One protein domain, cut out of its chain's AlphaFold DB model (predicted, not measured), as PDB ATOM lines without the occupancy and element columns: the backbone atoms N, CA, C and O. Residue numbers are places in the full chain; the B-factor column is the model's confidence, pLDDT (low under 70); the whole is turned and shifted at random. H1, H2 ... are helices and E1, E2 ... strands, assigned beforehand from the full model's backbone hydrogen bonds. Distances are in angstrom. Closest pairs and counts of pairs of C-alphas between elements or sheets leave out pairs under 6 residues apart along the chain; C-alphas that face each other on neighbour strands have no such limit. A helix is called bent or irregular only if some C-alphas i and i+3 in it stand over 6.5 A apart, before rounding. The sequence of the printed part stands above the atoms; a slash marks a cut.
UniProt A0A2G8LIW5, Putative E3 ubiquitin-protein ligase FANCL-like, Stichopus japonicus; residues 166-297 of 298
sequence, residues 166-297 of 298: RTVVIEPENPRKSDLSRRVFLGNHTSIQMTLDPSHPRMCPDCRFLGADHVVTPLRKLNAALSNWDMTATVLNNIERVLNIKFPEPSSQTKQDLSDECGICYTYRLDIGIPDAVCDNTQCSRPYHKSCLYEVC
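This is residues 166 to 297 of the 298 residues of the protein "Putative E3 ubiquitin-protein ligase FANCL-like" of Stichopus japonicus (UniProt A0A2G8LIW5). Little regular structure is here: a twisted sheet, E1 to E4, has H1 and H2 by its E4 edge and H3 crosswise on H2, while a loop-built lobe with H4 makes the far end. The 132 printed residues, with 50 in E1 E2 E3 E4 H1 H2 H3 H4, are mixed in class and compact, radius of gyration of the C-alphas 15.4 A, spans 46 by 32 by 31 A. The sheet is an antiparallel meander, each strand beside the one before.

Find C-alpha 169 at (2.026, -29.638, 19.332); E1 runs to 171, then E2, 181 to 187, 18.9 A, E3, 190 to 195, and E4, 206 to 210. H1 is residues 213 to 216, H2 is 219 to 228 and irregular, with C-alphas 224 and 227 7.6 A apart, H3 is 235 to 243, and H4 is 290 to 295, with C-alpha 295 at (-11.451, -34.003, 43.981).

Look for N 170 and O 183, 2.7 A, N 184 and O 192, 2.8 A, and N 193 and O 208, 2.8 A, within hydrogen-bond range across the three hairpins. H1 and H2 only graze the sheet. H3 touches H2, C-alphas 225 and 242 closest at 6.3 A, only just about perpendicular at 73 degrees. H3 and H4 have every O i to N i+4 pair within range, H2 2 of 6, with 4 of 7 O i to N i+3; H1 is too short.

The printed part has no cut; C-alphas 232 and 296 are farthest apart, 47.3 A. The link from H3 to H4 is long; pLDDT is under 70 at 254 to 259 and 295 to 297.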
ATOM      1  N   ARG A 166       6.361 -30.003  11.877       94.81
ATOM      2  CA  ARG A 166       5.820 -31.186  11.182       94.81
ATOM      3  C   ARG A 166       4.673 -31.870  11.916       94.81
ATOM      4  O   ARG A 166       4.062 -32.770  11.346       94.81
ATOM      5  N   THR A 167       4.385 -31.484  13.155       94.31
ATOM      6  CA  THR A 167       3.389 -32.158  13.998       94.31
ATOM      7  C   THR A 167       2.467 -31.167  14.693       94.31
ATOM      8  O   THR A 167       2.733 -29.969  14.743       94.31
ATOM      9  N   VAL A 168       1.373 -31.671  15.263       92.75
ATOM     10  CA  VAL A 168       0.453 -30.856  16.059       92.75
ATOM     11  C   VAL A 168       0.869 -30.873  17.528       92.75
ATOM     12  O   VAL A 168       0.521 -31.787  18.281       92.75
ATOM     13  N   VAL A 169       1.626 -29.854  17.935       93.25
ATOM     14  CA  VAL A 169       2.026 -29.638  19.332       93.25
ATOM     15  C   VAL A 169       0.855 -29.042  20.119       93.25
ATOM     16  O   VAL A 169       0.342 -27.977  19.792       93.25
ATOM     17  N   ILE A 170       0.438 -29.752  21.164       91.06
ATOM     18  CA  ILE A 170      -0.626 -29.367  22.096       91.06
ATOM     19  C   ILE A 170      -0.053 -28.521  23.240       91.06
ATOM     20  O   ILE A 170      -0.648 -27.522  23.629       91.06
ATOM     21  N   GLU A 171       1.093 -28.927  23.798       90.75
ATOM     22  CA  GLU A 171       1.727 -28.229  24.922       90.75
ATOM     23  C   GLU A 171       3.265 -28.286  24.804       90.75
ATOM     24  O   GLU A 171       3.819 -29.380  24.626       90.75
ATOM     25  N   PRO A 172       3.970 -27.149  24.942       91.69
ATOM     26  CA  PRO A 172       3.425 -25.796  25.104       91.69
ATOM     27  C   PRO A 172       2.766 -25.255  23.825       91.69
ATOM     28  O   PRO A 172       3.238 -25.518  22.726       91.69
ATOM     29  N   GLU A 173       1.709 -24.447  23.972       86.12
ATOM     30  CA  GLU A 173       1.047 -23.773  22.835       86.12
ATOM     31  C   GLU A 173       1.983 -22.797  22.106       86.12
ATOM     32  O   GLU A 173       1.892 -22.614  20.896       86.12
ATOM     33  N   ASN A 174       2.878 -22.149  22.857       87.38
ATOM     34  CA  ASN A 174       3.868 -21.208  22.339       87.38
ATOM     35  C   ASN A 174       5.257 -21.642  22.816       87.38
ATOM     36  O   ASN A 174       5.725 -21.140  23.847       87.38
ATOM     37  N   PRO A 175       5.899 -22.588  22.112       92.50
ATOM     38  CA  PRO A 175       7.162 -23.144  22.559       92.50
ATOM     39  C   PRO A 175       8.276 -22.101  22.635       92.50
ATOM     40  O   PRO A 175       8.518 -21.331  21.704       92.50
ATOM     41  N   ARG A 176       8.987 -22.088  23.761       91.06
ATOM     42  CA  ARG A 176      10.215 -21.316  23.964       91.06
ATOM     43  C   ARG A 176      11.430 -22.216  23.775       91.06
ATOM     44  O   ARG A 176      11.365 -23.428  23.944       91.06
ATOM     45  N   LYS A 177      12.591 -21.601  23.538       88.31
ATOM     46  CA  LYS A 177      13.884 -22.309  23.441       88.31
ATOM     47  C   LYS A 177      14.277 -23.070  24.717       88.31
ATOM     48  O   LYS A 177      15.116 -23.960  24.655       88.31
ATOM     49  N   SER A 178      13.704 -22.685  25.861       91.31
ATOM     50  CA  SER A 178      13.878 -23.344  27.161       91.31
ATOM     51  C   SER A 178      12.951 -24.540  27.371       91.31
ATOM     52  O   SER A 178      13.138 -25.284  28.329       91.31
ATOM     53  N   ASP A 179      11.930 -24.702  26.530       94.62
ATOM     54  CA  ASP A 179      10.921 -25.736  26.706       94.62
ATOM     55  C   ASP A 179      11.410 -27.013  26.026       94.62
ATOM     56  O   ASP A 179      11.430 -27.116  24.801       94.62
ATOM     57  N   LEU A 180      11.816 -27.990  26.834       96.00
ATOM     58  CA  LEU A 180      12.407 -29.253  26.368       96.00
ATOM     59  C   LEU A 180      11.380 -30.374  26.177       96.00
ATOM     60  O   LEU A 180      11.709 -31.453  25.686       96.00
ATOM     61  N   SER A 181      10.141 -30.124  26.599       96.25
ATOM     62  CA  SER A 181       9.025 -31.055  26.482       96.25
ATOM     63  C   SER A 181       8.103 -30.639  25.340       96.25
ATOM     64  O   SER A 181       7.853 -29.450  25.129       96.25
ATOM     65  N   ARG A 182       7.552 -31.631  24.643       96.31
ATOM     66  CA  ARG A 182       6.468 -31.479  23.668       96.31
ATOM     67  C   ARG A 182       5.401 -32.527  23.928       96.31
ATOM     68  O   ARG A 182       5.698 -33.716  23.990       96.31
ATOM     69  N   ARG A 183       4.155 -32.091  24.081       95.00
ATOM     70  CA  ARG A 183       2.978 -32.954  23.991       95.00
ATOM     71  C   ARG A 183       2.427 -32.837  22.582       95.00
ATOM     72  O   ARG A 183       1.956 -31.775  22.207       95.00
ATOM     73  N   VAL A 184       2.490 -33.919  21.824       94.50
ATOM     74  CA  VAL A 184       2.124 -33.973  20.409       94.50
ATOM     75  C   VAL A 184       0.879 -34.833  20.233       94.50
ATOM     76  O   VAL A 184       0.758 -35.901  20.839       94.50
ATOM     77  N   PHE A 185      -0.061 -34.368  19.419       91.69
ATOM     78  CA  PHE A 185      -1.281 -35.099  19.094       91.69
ATOM     79  C   PHE A 185      -0.994 -36.297  18.180       91.69
ATOM     80  O   PHE A 185      -0.232 -36.189  17.220       91.69
ATOM     81  N   LEU A 186      -1.628 -37.437  18.465       89.56
ATOM     82  CA  LEU A 186      -1.532 -38.668  17.673       89.56
ATOM     83  C   LEU A 186      -2.841 -39.028  16.948       89.56
ATOM     84  O   LEU A 186      -2.839 -39.951  16.137       89.56
ATOM     85  N   GLY A 187      -3.948 -38.326  17.219       84.12
ATOM     86  CA  GLY A 187      -5.290 -38.691  16.746       84.12
ATOM     87  C   GLY A 187      -6.131 -39.402  17.810       84.12
ATOM     88  O   GLY A 187      -5.599 -39.909  18.793       84.12
ATOM     89  N   ASN A 188      -7.456 -39.452  17.620       77.88
ATOM     90  CA  ASN A 188      -8.408 -40.193  18.470       77.88
ATOM     91  C   ASN A 188      -8.233 -39.934  19.983       77.88
ATOM     92  O   ASN A 188      -8.065 -40.877  20.760       77.88
ATOM     93  N   HIS A 189      -8.193 -38.661  20.396       78.44
ATOM     94  CA  HIS A 189      -7.956 -38.242  21.791       78.44
ATOM     95  C   HIS A 189      -6.674 -38.828  22.418       78.44
ATOM     96  O   HIS A 189      -6.551 -38.945  23.639       78.44
ATOM     97  N   THR A 190      -5.707 -39.211  21.580       86.75
ATOM     98  CA  THR A 190      -4.421 -39.770  21.988       86.75
ATOM     99  C   THR A 190      -3.310 -38.769  21.702       86.75
ATOM    100  O   THR A 190      -3.292 -38.087  20.679       86.75
ATOM    101  N   SER A 191      -2.361 -38.667  22.621       92.19
ATOM    102  CA  SER A 191      -1.189 -37.803  22.498       92.19
ATOM    103  C   SER A 191       0.037 -38.470  23.112       92.19
ATOM    104  O   SER A 191      -0.077 -39.356  23.961       92.19
ATOM    105  N   ILE A 192       1.217 -38.040  22.682       93.50
ATOM    106  CA  ILE A 192       2.500 -38.434  23.257       93.50
ATOM    107  C   ILE A 192       3.156 -37.203  23.864       93.50
ATOM    108  O   ILE A 192       3.319 -36.187  23.200       93.50
ATOM    109  N   GLN A 193       3.516 -37.279  25.138       95.12
ATOM    110  CA  GLN A 193       4.371 -36.296  25.781       95.12
ATOM    111  C   GLN A 193       5.800 -36.823  25.798       95.12
ATOM    112  O   GLN A 193       6.036 -37.941  26.243       95.12
ATOM    113  N   MET A 194       6.735 -36.018  25.317       95.19
ATOM    114  CA  MET A 194       8.140 -36.377  25.184       95.19
ATOM    115  C   MET A 194       9.030 -35.258  25.703       95.19
ATOM    116  O   MET A 194       8.775 -34.092  25.410       95.19
ATOM    117  N   THR A 195      10.071 -35.617  26.457       96.75
ATOM    118  CA  THR A 195      11.070 -34.671  26.980       96.75
ATOM    119  C   THR A 195      12.450 -35.025  26.445       96.75
ATOM    120  O   THR A 195      12.932 -36.133  26.683       96.75
ATOM    121  N   LEU A 196      13.077 -34.100  25.715       95.69
ATOM    122  CA  LEU A 196      14.418 -34.293  25.160       95.69
ATOM    123  C   LEU A 196      15.492 -33.981  26.206       95.69
ATOM    124  O   LEU A 196      15.378 -33.006  26.951       95.69
ATOM    125  N   ASP A 197      16.553 -34.789  26.220       93.81
ATOM    126  CA  ASP A 197      17.770 -34.511  26.985       93.81
ATOM    127  C   ASP A 197      18.635 -33.499  26.210       93.81
ATOM    128  O   ASP A 197      19.069 -33.807  25.097       93.81
ATOM    129  N   PRO A 198      18.935 -32.315  26.773       93.56
ATOM    130  CA  PRO A 198      19.799 -31.333  26.124       93.56
ATOM    131  C   PRO A 198      21.209 -31.835  25.815       93.56
ATOM    132  O   PRO A 198      21.818 -31.366  24.860       93.56
ATOM    133  N   SER A 199      21.725 -32.771  26.613       92.62
ATOM    134  CA  SER A 199      23.067 -33.337  26.430       92.62
ATOM    135  C   SER A 199      23.084 -34.433  25.365       92.62
ATOM    136  O   SER A 199      24.123 -34.696  24.761       92.62
ATOM    137  N   HIS A 200      21.937 -35.076  25.125       94.62
ATOM    138  CA  HIS A 200      21.805 -36.206  24.207       94.62
ATOM    139  C   HIS A 200      20.511 -36.110  23.379       94.62
ATOM    140  O   HIS A 200      19.648 -36.989  23.463       94.62
ATOM    141  N   PRO A 201      20.361 -35.074  22.534       94.94
ATOM    142  CA  PRO A 201      19.082 -34.719  21.910       94.94
ATOM    143  C   PRO A 201      18.515 -35.776  20.955       94.94
ATOM    144  O   PRO A 201      17.326 -35.743  20.656       94.94
ATOM    145  N   ARG A 202      19.342 -36.717  20.480       95.44
ATOM    146  CA  ARG A 202      18.938 -37.807  19.571       95.44
ATOM    147  C   ARG A 202      18.653 -39.134  20.267       95.44
ATOM    148  O   ARG A 202      18.253 -40.085  19.595       95.44
ATOM    149  N   MET A 203      18.881 -39.237  21.577       94.19
ATOM    150  CA  MET A 203      18.492 -40.432  22.329       94.19
ATOM    151  C   MET A 203      16.969 -40.546  22.385       94.19
ATOM    152  O   MET A 203      16.259 -39.551  22.238       94.19
ATOM    153  N   CYS A 204      16.459 -41.763  22.599       93.44
ATOM    154  CA  CYS A 204      15.030 -41.949  22.830       93.44
ATOM    155  C   CYS A 204      14.599 -41.100  24.037       93.44
ATOM    156  O   CYS A 204      15.123 -41.329  25.133       93.44
ATOM    157  N   PRO A 205      13.681 -40.132  23.862       94.25
ATOM    158  CA  PRO A 205      13.233 -39.295  24.963       94.25
ATOM    159  C   PRO A 205      12.373 -40.104  25.936       94.25
ATOM    160  O   PRO A 205      11.838 -41.163  25.587       94.25
ATOM    161  N   ASP A 206      12.186 -39.575  27.144       90.56
ATOM    162  CA  ASP A 206      11.157 -40.096  28.041       90.56
ATOM    163  C   ASP A 206       9.782 -39.829  27.418       90.56
ATOM    164  O   ASP A 206       9.405 -38.673  27.208       90.56
ATOM    165  N   CYS A 207       9.078 -40.905  27.064       91.88
ATOM    166  CA  CYS A 207       7.825 -40.868  26.320       91.88
ATOM    167  C   CYS A 207       6.662 -41.329  27.194       91.88
ATOM    168  O   CYS A 207       6.585 -42.488  27.611       91.88
ATOM    169  N   ARG A 208       5.678 -40.451  27.372       91.38
ATOM    170  CA  ARG A 208       4.419 -40.736  28.052       91.38
ATOM    171  C   ARG A 208       3.257 -40.673  27.069       91.38
ATOM    172  O   ARG A 208       2.872 -39.601  26.611       91.38
ATOM    173  N   PHE A 209       2.652 -41.823  26.799       91.31
ATOM    174  CA  PHE A 209       1.423 -41.908  26.011       91.31
ATOM    175  C   PHE A 209       0.199 -41.589  26.877       91.31
ATOM    176  O   PHE A 209       0.066 -42.102  27.989       91.31
ATOM    177  N   LEU A 210      -0.688 -40.746  26.354       89.38
ATOM    178  CA  LEU A 210      -1.898 -40.255  27.007       89.38
ATOM    179  C   LEU A 210      -3.090 -40.536  26.091       89.38
ATOM    180  O   LEU A 210      -3.091 -40.081  24.951       89.38
ATOM    181  N   GLY A 211      -4.076 -41.280  26.578       87.88
ATOM    182  CA  GLY A 211      -5.244 -41.733  25.820       87.88
ATOM    183  C   GLY A 211      -5.887 -42.935  26.514       87.88
ATOM    184  O   GLY A 211      -5.380 -43.380  27.545       87.88
ATOM    185  N   ALA A 212      -6.978 -43.464  25.955       84.12
ATOM    186  CA  ALA A 212      -7.624 -44.666  26.483       84.12
ATOM    187  C   ALA A 212      -6.656 -45.863  26.473       84.12
ATOM    188  O   ALA A 212      -5.904 -46.052  25.508       84.12
ATOM    189  N   ASP A 213      -6.684 -46.695  27.517       85.19
ATOM    190  CA  ASP A 213      -5.654 -47.718  27.746       85.19
ATOM    191  C   ASP A 213      -5.510 -48.700  26.577       85.19
ATOM    192  O   ASP A 213      -4.395 -49.076  26.200       85.19
ATOM    193  N   HIS A 214      -6.620 -49.075  25.941       84.00
ATOM    194  CA  HIS A 214      -6.618 -49.975  24.786       84.00
ATOM    195  C   HIS A 214      -5.939 -49.369  23.541       84.00
ATOM    196  O   HIS A 214      -5.422 -50.119  22.713       84.00
ATOM    197  N   VAL A 215      -5.891 -48.035  23.425       85.31
ATOM    198  CA  VAL A 215      -5.233 -47.310  22.321       85.31
ATOM    199  C   VAL A 215      -3.742 -47.120  22.598       85.31
ATOM    200  O   VAL A 215      -2.916 -47.310  21.706       85.31
ATOM    201  N   VAL A 216      -3.370 -46.788  23.840       87.88
ATOM    202  CA  VAL A 216      -1.967 -46.504  24.192       87.88
ATOM    203  C   VAL A 216      -1.149 -47.753  24.513       87.88
ATOM    204  O   VAL A 216       0.070 -47.741  24.352       87.88
ATOM    205  N   THR A 217      -1.776 -48.853  24.938       86.94
ATOM    206  CA  THR A 217      -1.066 -50.096  25.295       86.94
ATOM    207  C   THR A 217      -0.198 -50.649  24.152       86.94
ATOM    208  O   THR A 217       0.958 -50.988  24.414       86.94
ATOM    209  N   PRO A 218      -0.658 -50.697  22.885       85.38
ATOM    210  CA  PRO A 218       0.200 -51.060  21.756       85.38
ATOM    211  C   PRO A 218       1.404 -50.126  21.565       85.38
ATOM    212  O   PRO A 218       2.478 -50.600  21.204       85.38
ATOM    213  N   LEU A 219       1.248 -48.825  21.844       84.38
ATOM    214  CA  LEU A 219       2.297 -47.809  21.685       84.38
ATOM    215  C   LEU A 219       3.381 -47.901  22.770       84.38
ATOM    216  O   LEU A 219       4.545 -47.591  22.517       84.38
ATOM    217  N   ARG A 220       3.047 -48.439  23.954       83.25
ATOM    218  CA  ARG A 220       4.019 -48.724  25.032       83.25
ATOM    219  C   ARG A 220       5.104 -49.738  24.617       83.25
ATOM    220  O   ARG A 220       6.104 -49.878  25.319       83.25
ATOM    221  N   LYS A 221       4.963 -50.403  23.460       78.50
ATOM    222  CA  LYS A 221       6.003 -51.259  22.856       78.50
ATOM    223  C   LYS A 221       7.243 -50.497  22.376       78.50
ATOM    224  O   LYS A 221       8.214 -51.161  22.025       78.50
ATOM    225  N   LEU A 222       7.250 -49.159  22.414       82.75
ATOM    226  CA  LEU A 222       8.433 -48.327  22.155       82.75
ATOM    227  C   LEU A 222       9.697 -48.901  22.818       82.75
ATOM    228  O   LEU A 222      10.699 -49.124  22.145       82.75
ATOM    229  N   ASN A 223       9.601 -49.246  24.108       79.19
ATOM    230  CA  ASN A 223      10.714 -49.787  24.892       79.19
ATOM    231  C   ASN A 223      11.238 -51.131  24.356       79.19
ATOM    232  O   ASN A 223      12.436 -51.395  24.399       79.19
ATOM    233  N   ALA A 224      10.354 -51.976  23.824       80.62
ATOM    234  CA  ALA A 224      10.725 -53.271  23.254       80.62
ATOM    235  C   ALA A 224      11.390 -53.143  21.873       80.62
ATOM    236  O   ALA A 224      12.061 -54.070  21.429       80.62
ATOM    237  N   ALA A 225      11.206 -52.005  21.201       82.75
ATOM    238  CA  ALA A 225      11.723 -51.733  19.865       82.75
ATOM    239  C   ALA A 225      12.857 -50.688  19.858       82.75
ATOM    240  O   ALA A 225      13.263 -50.231  18.790       82.75
ATOM    241  N   LEU A 226      13.422 -50.357  21.030       84.44
ATOM    242  CA  LEU A 226      14.571 -49.450  21.161       84.44
ATOM    243  C   LEU A 226      15.810 -49.934  20.402       84.44
ATOM    244  O   LEU A 226      16.625 -49.116  19.992       84.44
ATOM    245  N   SER A 227      15.940 -51.241  20.154       86.81
ATOM    246  CA  SER A 227      17.014 -51.790  19.314       86.81
ATOM    247  C   SER A 227      17.000 -51.245  17.884       86.81
ATOM    248  O   SER A 227      18.022 -51.279  17.209       86.81
ATOM    249  N   ASN A 228      15.847 -50.755  17.417       88.94
ATOM    250  CA  ASN A 228      15.676 -50.184  16.086       88.94
ATOM    251  C   ASN A 228      15.864 -48.659  16.078       88.94
ATOM    252  O   ASN A 228      15.653 -48.037  15.039       88.94
ATOM    253  N   TRP A 229      16.217 -48.045  17.213       93.75
ATOM    254  CA  TRP A 229      16.465 -46.610  17.306       93.75
ATOM    255  C   TRP A 229      17.778 -46.248  16.601       93.75
ATOM    256  O   TRP A 229      18.832 -46.802  16.905       93.75
ATOM    257  N   ASP A 230      17.725 -45.316  15.651       93.75
ATOM    258  CA  ASP A 230      18.889 -44.877  14.881       93.75
ATOM    259  C   ASP A 230      19.337 -43.502  15.366       93.75
ATOM    260  O   ASP A 230      18.672 -42.500  15.116       93.75
ATOM    261  N   MET A 231      20.487 -43.451  16.034       92.94
ATOM    262  CA  MET A 231      21.056 -42.213  16.573       92.94
ATOM    263  C   MET A 231      21.470 -41.202  15.489       92.94
ATOM    264  O   MET A 231      21.740 -40.045  15.807       92.94
ATOM    265  N   THR A 232      21.537 -41.610  14.219       94.56
ATOM    266  CA  THR A 232      21.828 -40.714  13.089       94.56
ATOM    267  C   THR A 232      20.567 -40.059  12.522       94.56
ATOM    268  O   THR A 232      20.649 -38.977  11.937       94.56
ATOM    269  N   ALA A 233      19.396 -40.662  12.745       95.81
ATOM    270  CA  ALA A 233      18.103 -40.111  12.363       95.81
ATOM    271  C   ALA A 233      17.596 -39.084  13.389       95.81
ATOM    272  O   ALA A 233      18.084 -39.000  14.517       95.81
ATOM    273  N   THR A 234      16.597 -38.293  12.994       96.75
ATOM    274  CA  THR A 234      15.918 -37.377  13.915       96.75
ATOM    275  C   THR A 234      14.988 -38.129  14.862       96.75
ATOM    276  O   THR A 234      14.519 -39.232  14.558       96.75
ATOM    277  N   VAL A 235      14.695 -37.530  16.016       96.56
ATOM    278  CA  VAL A 235      13.790 -38.108  17.021       96.56
ATOM    279  C   VAL A 235      12.401 -38.335  16.426       96.56
ATOM    280  O   VAL A 235      11.832 -39.409  16.616       96.56
ATOM    281  N   LEU A 236      11.884 -37.383  15.642       96.00
ATOM    282  CA  LEU A 236      10.593 -37.516  14.964       96.00
ATOM    283  C   LEU A 236      10.555 -38.753  14.058       96.00
ATOM    284  O   LEU A 236       9.675 -39.602  14.200       96.00
ATOM    285  N   ASN A 237      11.545 -38.895  13.172       95.69
ATOM    286  CA  ASN A 237      11.614 -40.018  12.236       95.69
ATOM    287  C   ASN A 237      11.800 -41.360  12.963       95.69
ATOM    288  O   ASN A 237      11.236 -42.376  12.546       95.69
ATOM    289  N   ASN A 238      12.560 -41.379  14.061       95.56
ATOM    290  CA  ASN A 238      12.682 -42.563  14.903       95.56
ATOM    291  C   ASN A 238      11.343 -42.971  15.512       95.56
ATOM    292  O   ASN A 238      10.977 -44.140  15.406       95.56
ATOM    293  N   ILE A 239      10.598 -42.035  16.103       93.69
ATOM    294  CA  ILE A 239       9.296 -42.329  16.713       93.69
ATOM    295  C   ILE A 239       8.317 -42.861  15.660       93.69
ATOM    296  O   ILE A 239       7.705 -43.905  15.885       93.69
ATOM    297  N   GLU A 240       8.218 -42.215  14.493       93.38
ATOM    298  CA  GLU A 240       7.365 -42.691  13.395       93.38
ATOM    299  C   GLU A 240       7.712 -44.120  12.970       93.38
ATOM    300  O   GLU A 240       6.830 -44.966  12.830       93.38
ATOM    301  N   ARG A 241       9.006 -44.412  12.796       92.50
ATOM    302  CA  ARG A 241       9.479 -45.727  12.351       92.50
ATOM    303  C   ARG A 241       9.288 -46.805  13.414       92.50
ATOM    304  O   ARG A 241       8.829 -47.896  13.091       92.50
ATOM    305  N   VAL A 242       9.657 -46.522  14.661       91.75
ATOM    306  CA  VAL A 242       9.627 -47.499  15.760       91.75
ATOM    307  C   VAL A 242       8.191 -47.828  16.161       91.75
ATOM    308  O   VAL A 242       7.879 -48.990  16.417       91.75
ATOM    309  N   LEU A 243       7.305 -46.828  16.178       88.62
ATOM    310  CA  LEU A 243       5.887 -47.030  16.477       88.62
ATOM    311  C   LEU A 243       5.064 -47.425  15.245       88.62
ATOM    312  O   LEU A 243       3.913 -47.829  15.400       88.62
ATOM    313  N   ASN A 244       5.641 -47.332  14.043       90.31
ATOM    314  CA  ASN A 244       4.954 -47.509  12.765       90.31
ATOM    315  C   ASN A 244       3.695 -46.624  12.659       90.31
ATOM    316  O   ASN A 244       2.606 -47.092  12.321       90.31
ATOM    317  N   ILE A 245       3.859 -45.342  12.990       90.00
ATOM    318  CA  ILE A 245       2.808 -44.319  12.943       90.00
ATOM    319  C   ILE A 245       3.210 -43.174  12.015       90.00
ATOM    320  O   ILE A 245       4.382 -43.002  11.674       90.00
ATOM    321  N   LYS A 246       2.225 -42.358  11.646       91.44
ATOM    322  CA  LYS A 246       2.431 -41.061  11.004       91.44
ATOM    323  C   LYS A 246       1.787 -39.990  11.862       91.44
ATOM    324  O   LYS A 246       0.637 -40.155  12.267       91.44
ATOM    325  N   PHE A 247       2.532 -38.929  12.157       92.62
ATOM    326  CA  PHE A 247       1.960 -37.807  12.890       92.62
ATOM    327  C   PHE A 247       0.938 -37.069  12.013       92.62
ATOM    328  O   PHE A 247       1.185 -36.890  10.817       92.62
ATOM    329  N   PRO A 248      -0.202 -36.636  12.578       90.06
ATOM    330  CA  PRO A 248      -1.123 -35.751  11.876       90.06
ATOM    331  C   PRO A 248      -0.429 -34.445  11.481       90.06
ATOM    332  O   PRO A 248       0.278 -33.839  12.291       90.06
ATOM    333  N   GLU A 249      -0.658 -33.990  10.248       86.75
ATOM    334  CA  GLU A 249      -0.122 -32.711   9.783       86.75
ATOM    335  C   GLU A 249      -0.899 -31.533  10.397       86.75
ATOM    336  O   GLU A 249      -2.132 -31.605  10.494       86.75
ATOM    337  N   PRO A 250      -0.236 -30.405  10.719       85.19
ATOM    338  CA  PRO A 250      -0.898 -29.199  11.229       85.19
ATOM    339  C   PRO A 250      -2.021 -28.654  10.343       85.19
ATOM    340  O   PRO A 250      -3.002 -28.112  10.842       85.19
ATOM    341  N   SER A 251      -1.900 -28.825   9.026       79.81
ATOM    342  CA  SER A 251      -2.886 -28.404   8.022       79.81
ATOM    343  C   SER A 251      -4.202 -29.192   8.080       79.81
ATOM    344  O   SER A 251      -5.213 -28.730   7.555       79.81
ATOM    345  N   SER A 252      -4.187 -30.382   8.686       72.62
ATOM    346  CA  SER A 252      -5.281 -31.357   8.622       72.62
ATOM    347  C   SER A 252      -6.270 -31.287   9.787       72.62
ATOM    348  O   SER A 252      -7.303 -31.950   9.728       72.62
ATOM    349  N   GLN A 253      -5.968 -30.525  10.843       71.75
ATOM    350  CA  GLN A 253      -6.743 -30.523  12.088       71.75
ATOM    351  C   GLN A 253      -7.517 -29.218  12.277       71.75
ATOM    352  O   GLN A 253      -7.000 -28.126  12.027       71.75
ATOM    353  N   THR A 254      -8.752 -29.315  12.769       64.38
ATOM    354  CA  THR A 254      -9.505 -28.143  13.223       64.38
ATOM    355  C   THR A 254      -9.227 -27.879  14.703       64.38
ATOM    356  O   THR A 254      -8.890 -28.785  15.458       64.38
ATOM    357  N   LYS A 255      -9.383 -26.627  15.162       62.47
ATOM    358  CA  LYS A 255      -9.170 -26.280  16.583       62.47
ATOM    359  C   LYS A 255     -10.041 -27.102  17.543       62.47
ATOM    360  O   LYS A 255      -9.623 -27.314  18.672       62.47
ATOM    361  N   GLN A 256     -11.211 -27.560  17.095       59.66
ATOM    362  CA  GLN A 256     -12.116 -28.386  17.895       59.66
ATOM    363  C   GLN A 256     -11.553 -29.788  18.162       59.66
ATOM    364  O   GLN A 256     -11.784 -30.309  19.242       59.66
ATOM    365  N   ASP A 257     -10.751 -30.345  17.248       62.91
ATOM    366  CA  ASP A 257     -10.162 -31.688  17.389       62.91
ATOM    367  C   ASP A 257      -9.054 -31.754  18.460       62.91
ATOM    368  O   ASP A 257      -8.604 -32.833  18.845       62.91
ATOM    369  N   LEU A 258      -8.581 -30.590  18.924       64.19
ATOM    370  CA  LEU A 258      -7.437 -30.448  19.832       64.19
ATOM    371  C   LEU A 258      -7.826 -29.923  21.218       64.19
ATOM    372  O   LEU A 258      -7.043 -30.048  22.158       64.19
ATOM    373  N   SER A 259      -9.010 -29.316  21.343       66.38
ATOM    374  CA  SER A 259      -9.448 -28.592  22.539       66.38
ATOM    375  C   SER A 259     -10.653 -29.249  23.213       66.38
ATOM    376  O   SER A 259     -11.639 -28.577  23.520       66.38
ATOM    377  N   ASP A 260     -10.599 -30.562  23.426       76.81
ATOM    378  CA  ASP A 260     -11.681 -31.254  24.116       76.81
ATOM    379  C   ASP A 260     -11.737 -30.851  25.591       76.81
ATOM    380  O   ASP A 260     -10.766 -30.967  26.346       76.81
ATOM    381  N   GLU A 261     -12.902 -30.376  26.013       85.25
ATOM    382  CA  GLU A 261     -13.138 -29.934  27.380       85.25
ATOM    383  C   GLU A 261     -13.182 -31.112  28.353       85.25
ATOM    384  O   GLU A 261     -13.701 -32.195  28.059       85.25
ATOM    385  N   CYS A 262     -12.685 -30.880  29.568       87.75
ATOM    386  CA  CYS A 262     -12.793 -31.856  30.636       87.75
ATOM    387  C   CYS A 262     -14.259 -32.208  30.913       87.75
ATOM    388  O   CYS A 262     -15.109 -31.339  31.100       87.75
ATOM    389  N   GLY A 263     -14.549 -33.502  31.046       86.62
ATOM    390  CA  GLY A 263     -15.899 -33.985  31.313       86.62
ATOM    391  C   GLY A 263     -16.484 -33.652  32.690       86.62
ATOM    392  O   GLY A 263     -17.643 -33.990  32.915       86.62
ATOM    393  N   ILE A 264     -15.706 -33.032  33.586       88.69
ATOM    394  CA  ILE A 264     -16.113 -32.645  34.948       88.69
ATOM    395  C   ILE A 264     -16.228 -31.124  35.068       88.69
ATOM    396  O   ILE A 264     -17.292 -30.625  35.418       88.69
ATOM    397  N   CYS A 265     -15.155 -30.384  34.775       90.06
ATOM    398  CA  CYS A 265     -15.151 -28.926  34.919       90.06
ATOM    399  C   CYS A 265     -15.575 -28.181  33.647       90.06
ATOM    400  O   CYS A 265     -15.731 -26.967  33.703       90.06
ATOM    401  N   TYR A 266     -15.781 -28.886  32.524       87.88
ATOM    402  CA  TYR A 266     -16.207 -28.314  31.238       87.88
ATOM    403  C   TYR A 266     -15.296 -27.184  30.743       87.88
ATOM    404  O   TYR A 266     -15.729 -26.239  30.095       87.88
ATOM    405  N   THR A 267     -14.006 -27.268  31.071       85.00
ATOM    406  CA  THR A 267     -12.985 -26.359  30.559       85.00
ATOM    407  C   THR A 267     -11.863 -27.159  29.919       85.00
ATOM    408  O   THR A 267     -11.541 -28.270  30.347       85.00
ATOM    409  N   TYR A 268     -11.256 -26.598  28.876       84.12
ATOM    410  CA  TYR A 268     -10.034 -27.150  28.293       84.12
ATOM    411  C   TYR A 268      -8.804 -26.812  29.149       84.12
ATOM    412  O   TYR A 268      -7.950 -27.659  29.381       84.12
ATOM    413  N   ARG A 269      -8.722 -25.594  29.692       86.88
ATOM    414  CA  ARG A 269      -7.601 -25.163  30.537       86.88
ATOM    415  C   ARG A 269      -8.109 -24.859  31.947       86.88
ATOM    416  O   ARG A 269      -8.995 -24.023  32.117       86.88
ATOM    417  N   LEU A 270      -7.565 -25.563  32.937       84.19
ATOM    418  CA  LEU A 270      -7.810 -25.346  34.364       84.19
ATOM    419  C   LEU A 270      -6.475 -24.940  35.003       84.19
ATOM    420  O   LEU A 270      -5.528 -25.727  35.013       84.19
ATOM    421  N   ASP A 271      -6.381 -23.689  35.458       82.06
ATOM    422  CA  ASP A 271      -5.132 -23.015  35.842       82.06
ATOM    423  C   ASP A 271      -4.055 -23.091  34.742       82.06
ATOM    424  O   ASP A 271      -4.127 -22.388  33.732       82.06
ATOM    425  N   ILE A 272      -3.059 -23.961  34.924       75.62
ATOM    426  CA  ILE A 272      -1.978 -24.220  33.962       75.62
ATOM    427  C   ILE A 272      -2.107 -25.587  33.271       75.62
ATOM    428  O   ILE A 272      -1.317 -25.887  32.381       75.62
ATOM    429  N   GLY A 273      -3.073 -26.417  33.671       81.31
ATOM    430  CA  GLY A 273      -3.232 -27.795  33.208       81.31
ATOM    431  C   GLY A 273      -4.307 -27.970  32.135       81.31
ATOM    432  O   GLY A 273      -5.331 -27.286  32.122       81.31
ATOM    433  N   ILE A 274      -4.087 -28.949  31.261       87.50
ATOM    434  CA  ILE A 274      -5.048 -29.434  30.258       87.50
ATOM    435  C   ILE A 274      -5.393 -30.908  30.539       87.50
ATOM    436  O   ILE A 274      -4.636 -31.563  31.266       87.50
ATOM    437  N   PRO A 275      -6.492 -31.463  29.992       86.38
ATOM    438  CA  PRO A 275      -6.869 -32.846  30.235       86.38
ATOM    439  C   PRO A 275      -5.757 -33.837  29.883       86.38
ATOM    440  O   PRO A 275      -5.142 -33.785  28.812       86.38
ATOM    441  N   ASP A 276      -5.483 -34.749  30.805       86.69
ATOM    442  CA  ASP A 276      -4.364 -35.692  30.762       86.69
ATOM    443  C   ASP A 276      -4.758 -37.106  31.237       86.69
ATOM    444  O   ASP A 276      -3.895 -37.957  31.494       86.69
ATOM    445  N   ALA A 277      -6.066 -37.342  31.338       85.88
ATOM    446  CA  ALA A 277      -6.722 -38.629  31.516       85.88
ATOM    447  C   ALA A 277      -7.904 -38.737  30.540       85.88
ATOM    448  O   ALA A 277      -8.498 -37.727  30.168       85.88
ATOM    449  N   VAL A 278      -8.247 -39.953  30.120       86.25
ATOM    450  CA  VAL A 278      -9.347 -40.227  29.182       86.25
ATOM    451  C   VAL A 278     -10.145 -41.424  29.695       86.25
ATOM    452  O   VAL A 278      -9.572 -42.322  30.304       86.25
ATOM    453  N   CYS A 279     -11.465 -41.436  29.483       84.75
ATOM    454  CA  CYS A 279     -12.309 -42.587  29.811       84.75
ATOM    455  C   CYS A 279     -11.898 -43.831  29.003       84.75
ATOM    456  O   CYS A 279     -11.843 -43.774  27.776       84.75
ATOM    457  N   ASP A 280     -11.714 -44.972  29.672       83.31
ATOM    458  CA  ASP A 280     -11.344 -46.234  29.013       83.31
ATOM    459  C   ASP A 280     -12.497 -46.929  28.278       83.31
ATOM    460  O   ASP A 280     -12.268 -47.866  27.505       83.31
ATOM    461  N   ASN A 281     -13.743 -46.488  28.490       81.81
ATOM    462  CA  ASN A 281     -14.879 -47.006  27.738       81.81
ATOM    463  C   ASN A 281     -14.727 -46.629  26.256       81.81
ATOM    464  O   ASN A 281     -14.713 -45.446  25.908       81.81
ATOM    465  N   THR A 282     -14.686 -47.646  25.391       78.25
ATOM    466  CA  THR A 282     -14.483 -47.524  23.938       78.25
ATOM    467  C   THR A 282     -15.532 -46.663  23.231       78.25
ATOM    468  O   THR A 282     -15.298 -46.229  22.111       78.25
ATOM    469  N   GLN A 283     -16.678 -46.412  23.872       80.38
ATOM    470  CA  GLN A 283     -17.757 -45.569  23.348       80.38
ATOM    471  C   GLN A 283     -17.776 -44.146  23.932       80.38
ATOM    472  O   GLN A 283     -18.612 -43.343  23.530       80.38
ATOM    473  N   CYS A 284     -16.924 -43.831  24.917       80.69
ATOM    474  CA  CYS A 284     -16.980 -42.562  25.646       80.69
ATOM    475  C   CYS A 284     -15.831 -41.619  25.283       80.69
ATOM    476  O   CYS A 284     -16.100 -40.456  25.001       80.69
ATOM    477  N   SER A 285     -14.577 -42.097  25.323       76.25
ATOM    478  CA  SER A 285     -13.341 -41.339  25.023       76.25
ATOM    479  C   SER A 285     -13.253 -39.928  25.631       76.25
ATOM    480  O   SER A 285     -12.487 -39.088  25.166       76.25
ATOM    481  N   ARG A 286     -14.030 -39.648  26.683       86.19
ATOM    482  CA  ARG A 286     -14.153 -38.306  27.247       86.19
ATOM    483  C   ARG A 286     -12.894 -37.958  28.044       86.19
ATOM    484  O   ARG A 286     -12.462 -38.798  28.839       86.19
ATOM    485  N   PRO A 287     -12.303 -36.765  27.862       87.94
ATOM    486  CA  PRO A 287     -11.084 -36.390  28.560       87.94
ATOM    487  C   PRO A 287     -11.368 -35.733  29.915       87.94
ATOM    488  O   PRO A 287     -12.432 -35.156  30.150       87.94
ATOM    489  N   TYR A 288     -10.396 -35.810  30.819       89.25
ATOM    490  CA  TYR A 288     -10.462 -35.264  32.170       89.25
ATOM    491  C   TYR A 288      -9.116 -34.685  32.604       89.25
ATOM    492  O   TYR A 288      -8.061 -35.229  32.271       89.25
ATOM    493  N   HIS A 289      -9.140 -33.608  33.392       89.38
ATOM    494  CA  HIS A 289      -7.978 -33.234  34.197       89.38
ATOM    495  C   HIS A 289      -7.811 -34.241  35.332       89.38
ATOM    496  O   HIS A 289      -8.786 -34.573  36.012       89.38
ATOM    497  N   LYS A 290      -6.578 -34.686  35.592       86.12
ATOM    498  CA  LYS A 290      -6.294 -35.526  36.763       86.12
ATOM    499  C   LYS A 290      -6.774 -34.902  38.070       86.12
ATOM    500  O   LYS A 290      -7.340 -35.621  38.884       86.12
ATOM    501  N   SER A 291      -6.604 -33.593  38.266       87.62
ATOM    502  CA  SER A 291      -7.092 -32.888  39.465       87.62
ATOM    503  C   SER A 291      -8.600 -33.063  39.666       87.62
ATOM    504  O   SER A 291      -9.024 -33.452  40.751       87.62
ATOM    505  N   CYS A 292      -9.391 -32.895  38.603       86.56
ATOM    506  CA  CYS A 292     -10.840 -33.096  38.633       86.56
ATOM    507  C   CYS A 292     -11.237 -34.536  39.001       86.56
ATOM    508  O   CYS A 292     -12.280 -34.737  39.612       86.56
ATOM    509  N   LEU A 293     -10.427 -35.545  38.654       84.38
ATOM    510  CA  LEU A 293     -10.680 -36.935  39.058       84.38
ATOM    511  C   LEU A 293     -10.379 -37.182  40.545       84.38
ATOM    512  O   LEU A 293     -11.059 -37.993  41.171       84.38
ATOM    513  N   TYR A 294      -9.388 -36.490  41.117       76.06
ATOM    514  CA  TYR A 294      -9.027 -36.637  42.531       76.06
ATOM    515  C   TYR A 294     -10.011 -35.943  43.476       76.06
ATOM    516  O   TYR A 294     -10.348 -36.518  44.508       76.06
ATOM    517  N   GLU A 295     -10.504 -34.749  43.132       61.44
ATOM    518  CA  GLU A 295     -11.451 -34.003  43.981       61.44
ATOM    519  C   GLU A 295     -12.826 -34.678  44.099       61.44
ATOM    520  O   GLU A 295     -13.524 -34.475  45.084       61.44
ATOM    521  N   VAL A 296     -13.202 -35.525  43.137       54.38
ATOM    522  CA  VAL A 296     -14.464 -36.292  43.154       54.38
ATOM    523  C   VAL A 296     -14.351 -37.596  43.969       54.38
ATOM    524  O   VAL A 296     -15.365 -38.200  44.305       54.38
ATOM    525  N   CYS A 297     -13.132 -38.042  44.303       43.97
ATOM    526  CA  CYS A 297     -12.881 -39.294  45.033       43.97
ATOM    527  C   CYS A 297     -12.649 -39.113  46.549       43.97
ATOM    528  O   CYS A 297     -12.258 -40.082  47.206       43.97
TER     529      CYS A 297